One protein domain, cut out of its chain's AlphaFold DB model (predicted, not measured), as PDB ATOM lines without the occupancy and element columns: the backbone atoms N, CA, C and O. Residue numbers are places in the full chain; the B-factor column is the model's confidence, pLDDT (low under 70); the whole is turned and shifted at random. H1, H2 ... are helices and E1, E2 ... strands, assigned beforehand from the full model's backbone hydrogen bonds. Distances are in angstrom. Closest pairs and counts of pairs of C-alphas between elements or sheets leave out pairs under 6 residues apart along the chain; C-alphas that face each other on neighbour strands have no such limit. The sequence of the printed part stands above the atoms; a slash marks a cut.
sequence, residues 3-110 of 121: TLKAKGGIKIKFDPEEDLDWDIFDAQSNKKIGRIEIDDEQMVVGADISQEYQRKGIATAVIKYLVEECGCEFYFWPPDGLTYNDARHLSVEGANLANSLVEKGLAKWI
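Overview. This is residues 3 to 110 of the 121 residues of an uncharacterized protein of Salinisphaera hydrothermalis (strain C41B8) (UniProt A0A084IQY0). A five-stranded antiparallel sheet, curled like part of a barrel, wraps round helix H1, while a second helix, H2, packs on the sheet at its E5 edge, close to H1. This makes two layers, with both helices on one face of the sheet, and a long link, residues 71 to 91, joins the helices. The printed part has 108 residues, with five named strands and then two named helices along the chain, E1 E2 E3 E4 E5 H1 H2; the sheet's order is the same as the strands' order in the chain. The class is mixed, helices and strands, with 51 residues, under half, in named elements. The whole is compact, with a radius of gyration of the C-alphas of 13.4 A, and only just elongated, spanning 43 by 28 by 23 A.

Arrangement. E1, residues 3 to 5, and E2, residues 11 to 14, form a hairpin, with N 4 and O 12 2.9 A apart, within hydrogen-bond range. E3, residues 21 to 26, pairs with E2 over residues 25 to 26, where N 13 and O 25 are 2.8 A apart, and with E4, residues 32 to 38, over residues 21 to 25, where N 22 and O 36 are 2.8 A apart: a staggered pairing. E5, residues 44 to 49, is antiparallel to E4 at 171 degrees, with N 35 and O 48 2.8 A apart. The five strands make a meander, each the antiparallel neighbour of the one before, and the sheet is twisted. It curls round H1, residues 58 to 70; the closest C-alphas of E1 and H1 are those of Leu 4 and Ala 61, 7.1 A apart. H2, residues 92 to 103, is on the sheet; its closest C-alpha pair with E5 is Gly 94 and Ala 47, 7.3 A apart. H1 and H2 are close but not clearly touching, with the C-alphas of Thr 60 and Leu 101 7.0 A apart, and run the same way at a tilt of 36 degrees, only just steep. In H1 and H2 every O i to N i+4 pair is within hydrogen-bond range.

Along the chain. E1 begins at C-alpha 3, (-73.119, -48.771, 81.238). E3 is 16.7 A long, E4 17.7 A and E5 13.9 A. H1 is 17.1 A long and begins at C-alpha 58, (-62.721, -49.589, 86.192). H2 is 16.5 A long and ends at C-alpha 103, (-61.078, -49.182, 102.947).

Size, cuts and confidence. The two C-alphas farthest apart are those of Gln 28 and Leu 82, 42.8 A. The printed part has no cut. The link from H1 to H2 is long; outside the named strands, residues 75 to 76 pair with residues 108 to 109, parallel. The mean pLDDT of the printed part is 82.5, and residues 17 to 19 and 78 to 90 are under 70.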
ATOM      1  N   THR A   3     -74.202 -49.726  81.534       93.69
ATOM      2  CA  THR A   3     -73.119 -48.771  81.238       93.69
ATOM      3  C   THR A   3     -72.740 -47.972  82.478       93.69
ATOM      4  O   THR A   3     -73.581 -47.278  83.042       93.69
ATOM      5  N   LEU A   4     -71.458 -47.989  82.848       93.31
ATOM      6  CA  LEU A   4     -70.914 -47.228  83.977       93.31
ATOM      7  C   LEU A   4     -69.881 -46.199  83.526       93.31
ATOM      8  O   LEU A   4     -69.279 -46.309  82.455       93.31
ATOM      9  N   LYS A   5     -69.638 -45.204  84.383       93.19
ATOM     10  CA  LYS A   5     -68.565 -44.221  84.211       93.19
ATOM     11  C   LYS A   5     -67.476 -44.452  85.257       93.19
ATOM     12  O   LYS A   5     -67.703 -44.255  86.445       93.19
ATOM     13  N   ALA A   6     -66.287 -44.826  84.800       90.06
ATOM     14  CA  ALA A   6     -65.101 -44.996  85.628       90.06
ATOM     15  C   ALA A   6     -64.293 -43.684  85.757       90.06
ATOM     16  O   ALA A   6     -64.625 -42.641  85.171       90.06
ATOM     17  N   LYS A   7     -63.205 -43.721  86.540       87.06
ATOM     18  CA  LYS A   7     -62.312 -42.566  86.738       87.06
ATOM     19  C   LYS A   7     -61.719 -42.124  85.394       87.06
ATOM     20  O   LYS A   7     -61.419 -42.931  84.521       87.06
ATOM     21  N   GLY A   8     -61.558 -40.811  85.223       80.38
ATOM     22  CA  GLY A   8     -61.083 -40.234  83.960       80.38
ATOM     23  C   GLY A   8     -62.152 -40.174  82.865       80.38
ATOM     24  O   GLY A   8     -61.834 -39.866  81.725       80.38
ATOM     25  N   GLY A   9     -63.420 -40.447  83.197       86.81
ATOM     26  CA  GLY A   9     -64.546 -40.294  82.274       86.81
ATOM     27  C   GLY A   9     -64.745 -41.452  81.301       86.81
ATOM     28  O   GLY A   9     -65.592 -41.345  80.415       86.81
ATOM     29  N   ILE A  10     -64.007 -42.547  81.485       89.44
ATOM     30  CA  ILE A  10     -64.129 -43.758  80.675       89.44
ATOM     31  C   ILE A  10     -65.506 -44.368  80.892       89.44
ATOM     32  O   ILE A  10     -65.949 -44.520  82.029       89.44
ATOM     33  N   LYS A  11     -66.175 -44.708  79.793       94.50
ATOM     34  CA  LYS A  11     -67.458 -45.402  79.821       94.50
ATOM     35  C   LYS A  11     -67.209 -46.878  79.555       94.50
ATOM     36  O   LYS A  11     -66.606 -47.214  78.541       94.50
ATOM     37  N   ILE A  12     -67.685 -47.731  80.447       94.75
ATOM     38  CA  ILE A  12     -67.557 -49.186  80.338       94.75
ATOM     39  C   ILE A  12     -68.937 -49.822  80.261       94.75
ATOM     40  O   ILE A  12     -69.906 -49.240  80.753       94.75
ATOM     41  N   LYS A  13     -69.013 -51.001  79.653       94.44
ATOM     42  CA  LYS A  13     -70.199 -51.853  79.632       94.44
ATOM     43  C   LYS A  13     -69.859 -53.234  80.171       94.44
ATOM     44  O   LYS A  13     -68.767 -53.720  79.909       94.44
ATOM     45  N   PHE A  14     -70.778 -53.844  80.898       91.56
ATOM     46  CA  PHE A  14     -70.687 -55.238  81.336       91.56
ATOM     47  C   PHE A  14     -72.103 -55.779  81.553       91.56
ATOM     48  O   PHE A  14     -73.061 -54.993  81.571       91.56
ATOM     49  N   ASP A  15     -72.254 -57.094  81.669       86.88
ATOM     50  CA  ASP A  15     -73.547 -57.725  81.934       86.88
ATOM     51  C   ASP A  15     -73.519 -58.481  83.264       86.88
ATOM     52  O   ASP A  15     -72.800 -59.468  83.343       86.88
ATOM     53  N   PRO A  16     -74.228 -58.022  84.312       76.94
ATOM     54  CA  PRO A  16     -74.240 -58.706  85.603       76.94
ATOM     55  C   PRO A  16     -75.169 -59.932  85.645       76.94
ATOM     56  O   PRO A  16     -75.188 -60.625  86.655       76.94
ATOM     57  N   GLU A  17     -75.978 -60.167  84.603       69.69
ATOM     58  CA  GLU A  17     -76.979 -61.249  84.577       69.69
ATOM     59  C   GLU A  17     -76.407 -62.606  84.128       69.69
ATOM     60  O   GLU A  17     -77.045 -63.635  84.350       69.69
ATOM     61  N   GLU A  18     -75.216 -62.622  83.523       60.66
ATOM     62  CA  GLU A  18     -74.555 -63.837  83.041       60.66
ATOM     63  C   GLU A  18     -73.364 -64.179  83.948       60.66
ATOM     64  O   GLU A  18     -72.324 -63.528  83.891       60.66
ATOM     65  N   ASP A  19     -73.545 -65.214  84.774       64.69
ATOM     66  CA  ASP A  19     -72.516 -65.885  85.577       64.69
ATOM     67  C   ASP A  19     -71.772 -65.030  86.626       64.69
ATOM     68  O   ASP A  19     -72.018 -63.842  86.838       64.69
ATOM     69  N   LEU A  20     -70.878 -65.703  87.354       71.56
ATOM     70  CA  LEU A  20     -69.975 -65.127  88.355       71.56
ATOM     71  C   LEU A  20     -68.738 -64.458  87.713       71.56
ATOM     72  O   LEU A  20     -67.898 -63.886  88.406       71.56
ATOM     73  N   ASP A  21     -68.646 -64.491  86.381       82.94
ATOM     74  CA  ASP A  21     -67.550 -63.922  85.608       82.94
ATOM     75  C   ASP A  21     -68.032 -62.778  84.709       82.94
ATOM     76  O   ASP A  21     -68.591 -62.995  83.630       82.94
ATOM     77  N   TRP A  22     -67.718 -61.539  85.073       88.81
ATOM     78  CA  TRP A  22     -68.179 -60.376  84.319       88.81
ATOM     79  C   TRP A  22     -67.121 -59.835  83.374       88.81
ATOM     80  O   TRP A  22     -66.145 -59.189  83.774       88.81
ATOM     81  N   ASP A  23     -67.368 -60.034  82.083       93.06
ATOM     82  CA  ASP A  23     -66.601 -59.416  81.012       93.06
ATOM     83  C   ASP A  23     -66.882 -57.910  80.920       93.06
ATOM     84  O   ASP A  23     -68.026 -57.451  80.867       93.06
ATOM     85  N   ILE A  24     -65.808 -57.122  80.854       94.44
ATOM     86  CA  ILE A  24     -65.864 -55.661  80.809       94.44
ATOM     87  C   ILE A  24     -65.458 -55.189  79.417       94.44
ATOM     88  O   ILE A  24     -64.385 -55.525  78.910       94.44
ATOM     89  N   PHE A  25     -66.283 -54.330  78.828       95.50
ATOM     90  CA  PHE A  25     -66.110 -53.768  77.496       95.50
ATOM     91  C   PHE A  25     -65.955 -52.249  77.551       95.50
ATOM     92  O   PHE A  25     -66.595 -51.565  78.351       95.50
ATOM     93  N   ASP A  26     -65.139 -51.691  76.660       94.31
ATOM     94  CA  ASP A  26     -65.144 -50.253  76.403       94.31
ATOM     95  C   ASP A  26     -66.435 -49.869  75.664       94.31
ATOM     96  O   ASP A  26     -66.773 -50.426  74.618       94.31
ATOM     97  N   ALA A  27     -67.182 -48.905  76.203       93.69
ATOM     98  CA  ALA A  27     -68.522 -48.592  75.715       93.69
ATOM     99  C   ALA A  27     -68.549 -48.000  74.297       93.69
ATOM    100  O   ALA A  27     -69.605 -48.046  73.657       93.69
ATOM    101  N   GLN A  28     -67.437 -47.400  73.851       91.31
ATOM    102  CA  GLN A  28     -67.324 -46.715  72.561       91.31
ATOM    103  C   GLN A  28     -66.916 -47.682  71.452       91.31
ATOM    104  O   GLN A  28     -67.540 -47.712  70.396       91.31
ATOM    105  N   SER A  29     -65.871 -48.465  71.702       93.19
ATOM    106  CA  SER A  29     -65.278 -49.391  70.736       93.19
ATOM    107  C   SER A  29     -65.884 -50.791  70.778       93.19
ATOM    108  O   SER A  29     -65.666 -51.568  69.853       93.19
ATOM    109  N   ASN A  30     -66.623 -51.130  71.840       93.12
ATOM    110  CA  ASN A  30     -67.140 -52.473  72.109       93.12
ATOM    111  C   ASN A  30     -66.040 -53.552  72.218       93.12
ATOM    112  O   ASN A  30     -66.310 -54.744  72.088       93.12
ATOM    113  N   LYS A  31     -64.787 -53.139  72.446       94.19
ATOM    114  CA  LYS A  31     -63.650 -54.033  72.689       94.19
ATOM    115  C   LYS A  31     -63.737 -54.572  74.119       94.19
ATOM    116  O   LYS A  31     -63.943 -53.782  75.039       94.19
ATOM    117  N   LYS A  32     -63.526 -55.879  74.321       94.94
ATOM    118  CA  LYS A  32     -63.301 -56.452  75.661       94.94
ATOM    119  C   LYS A  32     -61.992 -55.894  76.224       94.94
ATOM    120  O   LYS A  32     -60.948 -55.995  75.581       94.94
ATOM    121  N   ILE A  33     -62.060 -55.276  77.396       95.56
ATOM    122  CA  ILE A  33     -60.932 -54.602  78.055       95.56
ATOM    123  C   ILE A  33     -60.549 -55.242  79.383       95.56
ATOM    124  O   ILE A  33     -59.531 -54.862  79.960       95.56
ATOM    125  N   GLY A  34     -61.335 -56.190  79.878       93.94
ATOM    126  CA  GLY A  34     -61.024 -56.890  81.109       93.94
ATOM    127  C   GLY A  34     -62.126 -57.837  81.545       93.94
ATOM    128  O   GLY A  34     -63.089 -58.059  80.807       93.94
ATOM    129  N   ARG A  35     -61.954 -58.377  82.745       92.75
ATOM    130  CA  ARG A  35     -62.851 -59.326  83.392       92.75
ATOM    131  C   ARG A  35     -62.690 -59.247  84.907       92.75
ATOM    132  O   ARG A  35     -61.588 -58.983  85.396       92.75
ATOM    133  N   ILE A  36     -63.776 -59.470  85.631       89.56
ATOM    134  CA  ILE A  36     -63.752 -59.778  87.062       89.56
ATOM    135  C   ILE A  36     -64.345 -61.170  87.216       89.56
ATOM    136  O   ILE A  36     -65.411 -61.426  86.671       89.56
ATOM    137  N   GLU A  37     -63.629 -62.038  87.914       86.94
ATOM    138  CA  GLU A  37     -63.998 -63.428  88.159       86.94
ATOM    139  C   GLU A  37     -64.267 -63.597  89.642       86.94
ATOM    140  O   GLU A  37     -63.467 -63.160  90.487       86.94
ATOM    141  N   ILE A  38     -65.405 -64.209  89.935       79.88
ATOM    142  CA  ILE A  38     -65.892 -64.446  91.282       79.88
ATOM    143  C   ILE A  38     -66.265 -65.917  91.417       79.88
ATOM    144  O   ILE A  38     -66.707 -66.537  90.453       79.88
ATOM    145  N   ASP A  39     -66.035 -66.503  92.587       77.50
ATOM    146  CA  ASP A  39     -66.502 -67.860  92.866       77.50
ATOM    147  C   ASP A  39     -67.927 -67.880  93.442       77.50
ATOM    148  O   ASP A  39     -68.592 -66.859  93.639       77.50
ATOM    149  N   ASP A  40     -68.437 -69.078  93.684       72.69
ATOM    150  CA  ASP A  40     -69.762 -69.319  94.245       72.69
ATOM    151  C   ASP A  40     -69.931 -68.796  95.684       72.69
ATOM    152  O   ASP A  40     -71.063 -68.598  96.134       72.69
ATOM    153  N   GLU A  41     -68.833 -68.478  96.370       71.50
ATOM    154  CA  GLU A  41     -68.801 -67.876  97.707       71.50
ATOM    155  C   GLU A  41     -68.665 -66.342  97.675       71.50
ATOM    156  O   GLU A  41     -68.489 -65.699  98.713       71.50
ATOM    157  N   GLN A  42     -68.797 -65.724  96.496       75.25
ATOM    158  CA  GLN A  42     -68.624 -64.280  96.288       75.25
ATOM    159  C   GLN A  42     -67.188 -63.788  96.563       75.25
ATOM    160  O   GLN A  42     -66.949 -62.605  96.853       75.25
ATOM    161  N   MET A  43     -66.201 -64.680  96.444       76.94
ATOM    162  CA  MET A  43     -64.789 -64.322  96.493       76.94
ATOM    163  C   MET A  43     -64.342 -63.756  95.166       76.94
ATOM    164  O   MET A  43     -64.514 -64.379  94.125       76.94
ATOM    165  N   VAL A  44     -63.655 -62.618  95.197       79.25
ATOM    166  CA  VAL A  44     -62.973 -62.134  93.996       79.25
ATOM    167  C   VAL A  44     -61.729 -62.992  93.765       79.25
ATOM    168  O   VAL A  44     -60.700 -62.785  94.412       79.25
ATOM    169  N   VAL A  45     -61.825 -63.942  92.836       76.88
ATOM    170  CA  VAL A  45     -60.737 -64.866  92.476       76.88
ATOM    171  C   VAL A  45     -59.855 -64.317  91.353       76.88
ATOM    172  O   VAL A  45     -58.677 -64.667  91.263       76.88
ATOM    173  N   GLY A  46     -60.381 -63.394  90.543       81.50
ATOM    174  CA  GLY A  46     -59.651 -62.792  89.432       81.50
ATOM    175  C   GLY A  46     -60.115 -61.376  89.106       81.50
ATOM    176  O   GLY A  46     -61.297 -61.047  89.139       81.50
ATOM    177  N   ALA A  47     -59.169 -60.504  88.761       87.50
ATOM    178  CA  ALA A  47     -59.468 -59.196  88.192       87.50
ATOM    179  C   ALA A  47     -58.375 -58.822  87.194       87.50
ATOM    180  O   ALA A  47     -57.283 -58.398  87.583       87.50
ATOM    181  N   ASP A  48     -58.677 -58.956  85.905       90.62
ATOM    182  CA  ASP A  48     -57.761 -58.590  84.828       90.62
ATOM    183  C   ASP A  48     -58.319 -57.408  84.039       90.62
ATOM    184  O   ASP A  48     -59.448 -57.421  83.554       90.62
ATOM    185  N   ILE A  49     -57.513 -56.360  83.911       92.75
ATOM    186  CA  ILE A  49     -57.817 -55.182  83.109       92.75
ATOM    187  C   ILE A  49     -56.624 -54.960  82.193       92.75
ATOM    188  O   ILE A  49     -55.494 -54.796  82.663       92.75
ATOM    189  N   SER A  50     -56.898 -54.867  80.893       92.81
ATOM    190  CA  SER A  50     -55.917 -54.544  79.860       92.81
ATOM    191  C   SER A  50     -55.061 -53.355  80.291       92.81
ATOM    192  O   SER A  50     -55.586 -52.345  80.761       92.81
ATOM    193  N   GLN A  51     -53.743 -53.461  80.113       90.69
ATOM    194  CA  GLN A  51     -52.760 -52.516  80.656       90.69
ATOM    195  C   GLN A  51     -53.088 -51.043  80.351       90.69
ATOM    196  O   GLN A  51     -53.014 -50.185  81.229       90.69
ATOM    197  N   GLU A  52     -53.543 -50.752  79.131       92.12
ATOM    198  CA  GLU A  52     -53.943 -49.412  78.674       92.12
ATOM    199  C   GLU A  52     -55.172 -48.825  79.411       92.12
ATOM    200  O   GLU A  52     -55.408 -47.612  79.385       92.12
ATOM    201  N   TYR A  53     -55.939 -49.665  80.108       91.94
ATOM    202  CA  TYR A  53     -57.127 -49.324  80.895       91.94
ATOM    203  C   TYR A  53     -56.907 -49.423  82.415       91.94
ATOM    204  O   TYR A  53     -57.781 -49.022  83.192       91.94
ATOM    205  N   GLN A  54     -55.740 -49.881  82.870       90.12
ATOM    206  CA  GLN A  54     -55.427 -49.962  84.296       90.12
ATOM    207  C   GLN A  54     -55.366 -48.576  84.959       90.12
ATOM    208  O   GLN A  54     -55.223 -47.537  84.314       90.12
ATOM    209  N   ARG A  55     -55.516 -48.553  86.292       89.31
ATOM    210  CA  ARG A  55     -55.500 -47.336  87.141       89.31
ATOM    211  C   ARG A  55     -56.568 -46.279  86.805       89.31
ATOM    212  O   ARG A  55     -56.570 -45.192  87.382       89.31
ATOM    213  N   LYS A  56     -57.545 -46.621  85.962       92.56
ATOM    214  CA  LYS A  56     -58.706 -45.783  85.616       92.56
ATOM    215  C   LYS A  56     -59.957 -46.101  86.444       92.56
ATOM    216  O   LYS A  56     -61.060 -45.697  86.099       92.56
ATOM    217  N   GLY A  57     -59.801 -46.809  87.565       91.25
ATOM    218  CA  GLY A  57     -60.893 -47.094  88.506       91.25
ATOM    219  C   GLY A  57     -62.010 -47.978  87.942       91.25
ATOM    220  O   GLY A  57     -63.113 -47.944  88.470       91.25
ATOM    221  N   ILE A  58     -61.739 -48.732  86.872       93.62
ATOM    222  CA  ILE A  58     -62.721 -49.589  86.192       93.62
ATOM    223  C   ILE A  58     -63.194 -50.710  87.116       93.62
ATOM    224  O   ILE A  58     -64.386 -50.788  87.389       93.62
ATOM    225  N   ALA A  59     -62.268 -51.500  87.670       91.25
ATOM    226  CA  ALA A  59     -62.614 -52.588  88.586       91.25
ATOM    227  C   ALA A  59     -63.413 -52.085  89.801       91.25
ATOM    228  O   ALA A  59     -64.453 -52.635  90.140       91.25
ATOM    229  N   THR A  60     -62.990 -50.962  90.394       92.31
ATOM    230  CA  THR A  60     -63.739 -50.316  91.480       92.31
ATOM    231  C   THR A  60     -65.144 -49.900  91.056       92.31
ATOM    232  O   THR A  60     -66.058 -50.040  91.853       92.31
ATOM    233  N   ALA A  61     -65.337 -49.373  89.844       93.00
ATOM    234  CA  ALA A  61     -66.657 -48.952  89.380       93.00
ATOM    235  C   ALA A  61     -67.614 -50.142  89.219       93.00
ATOM    236  O   ALA A  61     -68.768 -50.035  89.619       93.00
ATOM    237  N   VAL A  62     -67.123 -51.261  88.678       91.69
ATOM    238  CA  VAL A  62     -67.913 -52.492  88.523       91.69
ATOM    239  C   VAL A  62     -68.284 -53.069  89.887       91.69
ATOM    240  O   VAL A  62     -69.463 -53.231  90.172       91.69
ATOM    241  N   ILE A  63     -67.299 -53.276  90.766       90.50
ATOM    242  CA  ILE A  63     -67.532 -53.815  92.116       90.50
ATOM    243  C   ILE A  63     -68.479 -52.915  92.905       90.50
ATOM    244  O   ILE A  63     -69.419 -53.396  93.525       90.50
ATOM    245  N   LYS A  64     -68.289 -51.594  92.830       92.06
ATOM    246  CA  LYS A  64     -69.178 -50.631  93.478       92.06
ATOM    247  C   LYS A  64     -70.626 -50.785  93.011       92.06
ATOM    248  O   LYS A  64     -71.517 -50.797  93.847       92.06
ATOM    249  N   TYR A  65     -70.851 -50.902  91.702       91.31
ATOM    250  CA  TYR A  65     -72.194 -51.117  91.166       91.31
ATOM    251  C   TYR A  65     -72.810 -52.410  91.707       91.31
ATOM    252  O   TYR A  65     -73.944 -52.403  92.159       91.31
ATOM    253  N   LEU A  66     -72.052 -53.506  91.707       88.25
ATOM    254  CA  LEU A  66     -72.549 -54.797  92.180       88.25
ATOM    255  C   LEU A  66     -72.916 -54.762  93.674       88.25
ATOM    256  O   LEU A  66     -73.946 -55.301  94.065       88.25
ATOM    257  N   VAL A  67     -72.134 -54.069  94.505       89.56
ATOM    258  CA  VAL A  67     -72.466 -53.885  95.928       89.56
ATOM    259  C   VAL A  67     -73.696 -52.997  96.111       89.56
ATOM    260  O   VAL A  67     -74.618 -53.358  96.835       89.56
ATOM    261  N   GLU A  68     -73.713 -51.820  95.481       90.06
ATOM    262  CA  GLU A  68     -74.729 -50.797  95.756       90.06
ATOM    263  C   GLU A  68     -76.074 -51.083  95.077       90.06
ATOM    264  O   GLU A  68     -77.119 -50.824  95.667       90.06
ATOM    265  N   GLU A  69     -76.054 -51.616  93.856       87.62
ATOM    266  CA  GLU A  69     -77.252 -51.791  93.025       87.62
ATOM    267  C   GLU A  69     -77.716 -53.251  92.976       87.62
ATOM    268  O   GLU A  69     -78.914 -53.506  92.862       87.62
ATOM    269  N   CYS A  70     -76.795 -54.217  93.083       83.31
ATOM    270  CA  CYS A  70     -77.135 -55.646  93.081       83.31
ATOM    271  C   CYS A  70     -77.134 -56.275  94.482       83.31
ATOM    272  O   CYS A  70     -77.599 -57.402  94.633       83.31
ATOM    273  N   GLY A  71     -76.655 -55.562  95.508       83.44
ATOM    274  CA  GLY A  71     -76.600 -56.068  96.881       83.44
ATOM    275  C   GLY A  71     -75.593 -57.202  97.086       83.44
ATOM    276  O   GLY A  71     -75.737 -57.964  98.040       83.44
ATOM    277  N   CYS A  72     -74.602 -57.340  96.200       83.62
ATOM    278  CA  CYS A  72     -73.539 -58.329  96.348       83.62
ATOM    279  C   CYS A  72     -72.640 -57.979  97.541       83.62
ATOM    280  O   CYS A  72     -72.338 -56.807  97.780       83.62
ATOM    281  N   GLU A  73     -72.146 -58.991  98.246       85.44
ATOM    282  CA  GLU A  73     -71.038 -58.824  99.181       85.44
ATOM    283  C   GLU A  73     -69.772 -59.391  98.533       85.44
ATOM    284  O   GLU A  73     -69.825 -60.376  97.816       85.44
ATOM    285  N   PHE A  74     -68.621 -58.750  98.738       84.75
ATOM    286  CA  PHE A  74     -67.359 -59.253  98.191       84.75
ATOM    287  C   PHE A  74     -66.350 -59.492  99.284       84.75
ATOM    288  O   PHE A  74     -66.177 -58.668 100.193       84.75
ATOM    289  N   TYR A  75     -65.639 -60.599  99.136       84.00
ATOM    290  CA  TYR A  75     -64.672 -61.048 100.112       84.00
ATOM    291  C   TYR A  75     -63.305 -61.261  99.470       84.00
ATOM    292  O   TYR A  75     -63.175 -61.639  98.305       84.00
ATOM    293  N   PHE A  76     -62.271 -60.980 100.256       80.62
ATOM    294  CA  PHE A  76     -60.884 -61.270  99.928       80.62
ATOM    295  C   PHE A  76     -60.255 -62.065 101.067       80.62
ATOM    296  O   PHE A  76     -60.503 -61.801 102.246       80.62
ATOM    297  N   TRP A  77     -59.376 -62.996 100.726       74.50
ATOM    298  CA  TRP A  77     -58.521 -63.647 101.709       74.50
ATOM    299  C   TRP A  77     -57.418 -62.685 102.172       74.50
ATOM    300  O   TRP A  77     -56.871 -61.974 101.333       74.50
ATOM    301  N   PRO A  78     -57.045 -62.650 103.461       66.94
ATOM    302  CA  PRO A  78     -55.990 -61.773 103.963       66.94
ATOM    303  C   PRO A  78     -54.598 -62.252 103.512       66.94
ATOM    304  O   PRO A  78     -54.305 -63.435 103.652       66.94
ATOM    305  N   PRO A  79     -53.708 -61.377 103.008       61.22
ATOM    306  CA  PRO A  79     -52.375 -61.774 102.538       61.22
ATOM    307  C   PRO A  79     -51.509 -62.304 103.697       61.22
ATOM    308  O   PRO A  79     -51.055 -61.507 104.515       61.22
ATOM    309  N   ASP A  80     -51.262 -63.618 103.784       55.62
ATOM    310  CA  ASP A  80     -50.711 -64.242 105.011       55.62
ATOM    311  C   ASP A  80     -49.343 -64.969 104.902       55.62
ATOM    312  O   ASP A  80     -48.775 -65.389 105.904       55.62
ATOM    313  N   GLY A  81     -48.742 -65.078 103.718       48.94
ATOM    314  CA  GLY A  81     -47.363 -65.579 103.512       48.94
ATOM    315  C   GLY A  81     -47.112 -67.041 103.047       48.94
ATOM    316  O   GLY A  81     -46.028 -67.282 102.524       48.94
ATOM    317  N   LEU A  82     -48.023 -68.021 103.166       40.75
ATOM    318  CA  LEU A  82     -47.752 -69.487 103.087       40.75
ATOM    319  C   LEU A  82     -48.416 -70.399 101.991       40.75
ATOM    320  O   LEU A  82     -49.444 -71.029 102.224       40.75
ATOM    321  N   THR A  83     -47.838 -70.569 100.784       42.28
ATOM    322  CA  THR A  83     -48.342 -71.420  99.642       42.28
ATOM    323  C   THR A  83     -49.711 -71.150  98.937       42.28
ATOM    324  O   THR A  83     -50.648 -70.646  99.539       42.28
ATOM    325  N   TYR A  84     -49.798 -71.403  97.615       39.94
ATOM    326  CA  TYR A  84     -51.032 -71.286  96.799       39.94
ATOM    327  C   TYR A  84     -52.217 -71.921  97.550       39.94
ATOM    328  O   TYR A  84     -52.023 -73.027  98.050       39.94
ATOM    329  N   ASN A  85     -53.365 -71.222  97.611       46.53
ATOM    330  CA  ASN A  85     -54.680 -71.595  98.194       46.53
ATOM    331  C   ASN A  85     -55.189 -70.677  99.329       46.53
ATOM    332  O   ASN A  85     -56.302 -70.870  99.803       46.53
ATOM    333  N   ASP A  86     -54.458 -69.622  99.686       42.75
ATOM    334  CA  ASP A  86     -55.052 -68.419 100.283       42.75
ATOM    335  C   ASP A  86     -54.616 -67.163  99.507       42.75
ATOM    336  O   ASP A  86     -53.948 -67.252  98.472       42.75
ATOM    337  N   ALA A  87     -55.056 -65.996  99.969       40.91
ATOM    338  CA  ALA A  87     -54.807 -64.608  99.547       40.91
ATOM    339  C   ALA A  87     -53.528 -64.208  98.804       40.91
ATOM    340  O   ALA A  87     -53.438 -63.100  98.274       40.91
ATOM    341  N   ARG A  88     -52.500 -65.043  98.783       46.06
ATOM    342  CA  ARG A  88     -51.254 -64.809  98.043       46.06
ATOM    343  C   ARG A  88     -51.324 -65.040  96.548       46.06
ATOM    344  O   ARG A  88     -50.312 -64.884  95.873       46.06
ATOM    345  N   HIS A  89     -52.501 -65.357  96.028       56.66
ATOM    346  CA  HIS A  89     -52.805 -65.233  94.605       56.66
ATOM    347  C   HIS A  89     -52.938 -63.767  94.160       56.66
ATOM    348  O   HIS A  89     -52.863 -63.478  92.967       56.66
ATOM    349  N   LEU A  90     -53.108 -62.819  95.091       62.38
ATOM    350  CA  LEU A  90     -53.171 -61.412  94.727       62.38
ATOM    351  C   LEU A  90     -51.785 -60.923  94.296       62.38
ATOM    352  O   LEU A  90     -50.839 -60.869  95.085       62.38
ATOM    353  N   SER A  91     -51.680 -60.503  93.035       74.00
ATOM    354  CA  SER A  91     -50.559 -59.681  92.579       74.00
ATOM    355  C   SER A  91     -50.438 -58.421  93.445       74.00
ATOM    356  O   SER A  91     -51.383 -58.029  94.133       74.00
ATOM    357  N   VAL A  92     -49.298 -57.728  93.393       78.88
ATOM    358  CA  VAL A  92     -49.138 -56.432  94.083       78.88
ATOM    359  C   VAL A  92     -50.276 -55.477  93.695       78.88
ATOM    360  O   VAL A  92     -50.821 -54.755  94.529       78.88
ATOM    361  N   GLU A  93     -50.691 -55.500  92.433       81.94
ATOM    362  CA  GLU A  93     -51.854 -54.785  91.922       81.94
ATOM    363  C   GLU A  93     -53.167 -55.253  92.551       81.94
ATOM    364  O   GLU A  93     -53.962 -54.407  92.967       81.94
ATOM    365  N   GLY A  94     -53.390 -56.566  92.622       82.62
ATOM    366  CA  GLY A  94     -54.577 -57.173  93.222       82.62
ATOM    367  C   GLY A  94     -54.705 -56.835  94.706       82.62
ATOM    368  O   GLY A  94     -55.765 -56.398  95.143       82.62
ATOM    369  N   ALA A  95     -53.609 -56.912  95.462       82.19
ATOM    370  CA  ALA A  95     -53.577 -56.562  96.878       82.19
ATOM    371  C   ALA A  95     -53.873 -55.070  97.101       82.19
ATOM    372  O   ALA A  95     -54.634 -54.705  97.997       82.19
ATOM    373  N   ASN A  96     -53.326 -54.190  96.258       85.56
ATOM    374  CA  ASN A  96     -53.634 -52.758  96.309       85.56
ATOM    375  C   ASN A  96     -55.104 -52.466  95.972       85.56
ATOM    376  O   ASN A  96     -55.718 -51.588  96.583       85.56
ATOM    377  N   LEU A  97     -55.681 -53.192  95.008       87.00
ATOM    378  CA  LEU A  97     -57.101 -53.088  94.686       87.00
ATOM    379  C   LEU A  97     -57.966 -53.560  95.863       87.00
ATOM    380  O   LEU A  97     -58.837 -52.807  96.289       87.00
ATOM    381  N   ALA A  98     -57.692 -54.746  96.407       87.25
ATOM    382  CA  ALA A  98     -58.420 -55.333  97.529       87.25
ATOM    383  C   ALA A  98     -58.412 -54.408  98.756       87.25
ATOM    384  O   ALA A  98     -59.477 -54.039  99.251       87.25
ATOM    385  N   ASN A  99     -57.234 -53.916  99.164       87.44
ATOM    386  CA  ASN A  99     -57.113 -52.924 100.239       87.44
ATOM    387  C   ASN A  99     -57.981 -51.689  99.972       87.44
ATOM    388  O   ASN A  99     -58.759 -51.280 100.830       87.44
ATOM    389  N   SER A 100     -57.919 -51.129  98.758       90.50
ATOM    390  CA  SER A 100     -58.711 -49.944  98.415       90.50
ATOM    391  C   SER A 100     -60.222 -50.194  98.449       90.50
ATOM    392  O   SER A 100     -60.979 -49.269  98.740       90.50
ATOM    393  N   LEU A 101     -60.681 -51.401  98.112       91.12
ATOM    394  CA  LEU A 101     -62.098 -51.767  98.166       91.12
ATOM    395  C   LEU A 101     -62.568 -51.940  99.610       91.12
ATOM    396  O   LEU A 101     -63.625 -51.417  99.963       91.12
ATOM    397  N   VAL A 102     -61.760 -52.591 100.449       90.44
ATOM    398  CA  VAL A 102     -62.048 -52.764 101.878       90.44
ATOM    399  C   VAL A 102     -62.078 -51.419 102.605       90.44
ATOM    400  O   VAL A 102     -63.034 -51.136 103.322       90.44
ATOM    401  N   GLU A 103     -61.103 -50.537 102.369       90.50
ATOM    402  CA  GLU A 103     -61.078 -49.182 102.947       90.50
ATOM    403  C   GLU A 103     -62.310 -48.346 102.565       90.50
ATOM    404  O   GLU A 103     -62.745 -47.484 103.328       90.50
ATOM    405  N   LYS A 104     -62.886 -48.599 101.384       91.31
ATOM    406  CA  LYS A 104     -64.108 -47.937 100.904       91.31
ATOM    407  C   LYS A 104     -65.396 -48.597 101.396       91.31
ATOM    408  O   LYS A 104     -66.467 -48.103 101.058       91.31
ATOM    409  N   GLY A 105     -65.310 -49.697 102.144       91.38
ATOM    410  CA  GLY A 105     -66.472 -50.469 102.587       91.38
ATOM    411  C   GLY A 105     -67.181 -51.235 101.466       91.38
ATOM    412  O   GLY A 105     -68.337 -51.601 101.630       91.38
ATOM    413  N   LEU A 106     -66.507 -51.465 100.332       90.12
ATOM    414  CA  LEU A 106     -67.046 -52.203  99.180       90.12
ATOM    415  C   LEU A 106     -66.687 -53.695  99.201       90.12
ATOM    416  O   LEU A 106     -67.137 -54.447  98.346       90.12
ATOM    417  N   ALA A 107     -65.831 -54.119 100.127       89.81
ATOM    418  CA  ALA A 107     -65.445 -55.512 100.309       89.81
ATOM    419  C   ALA A 107     -64.996 -55.752 101.755       89.81
ATOM    420  O   ALA A 107     -64.796 -54.804 102.522       89.81
ATOM    421  N   LYS A 108     -64.809 -57.019 102.124       88.25
ATOM    422  CA  LYS A 108     -64.350 -57.440 103.454       88.25
ATOM    423  C   LYS A 108     -63.181 -58.419 103.330       88.25
ATOM    424  O   LYS A 108     -63.137 -59.226 102.409       88.25
ATOM    425  N   TRP A 109     -62.251 -58.381 104.283       84.94
ATOM    426  CA  TRP A 109     -61.303 -59.483 104.465       84.94
ATOM    427  C   TRP A 109     -61.983 -60.614 105.239       84.94
ATOM    428  O   TRP A 109     -62.627 -60.349 106.261       84.94
ATOM    429  N   ILE A 110     -61.821 -61.861 104.800       77.44
ATOM    430  CA  ILE A 110     -62.255 -63.023 105.580       77.44
ATOM    431  C   ILE A 110     -61.295 -63.206 106.760       77.44
ATOM    432  O   ILE A 110     -60.079 -63.140 106.600       77.44
TER     433      ILE A 110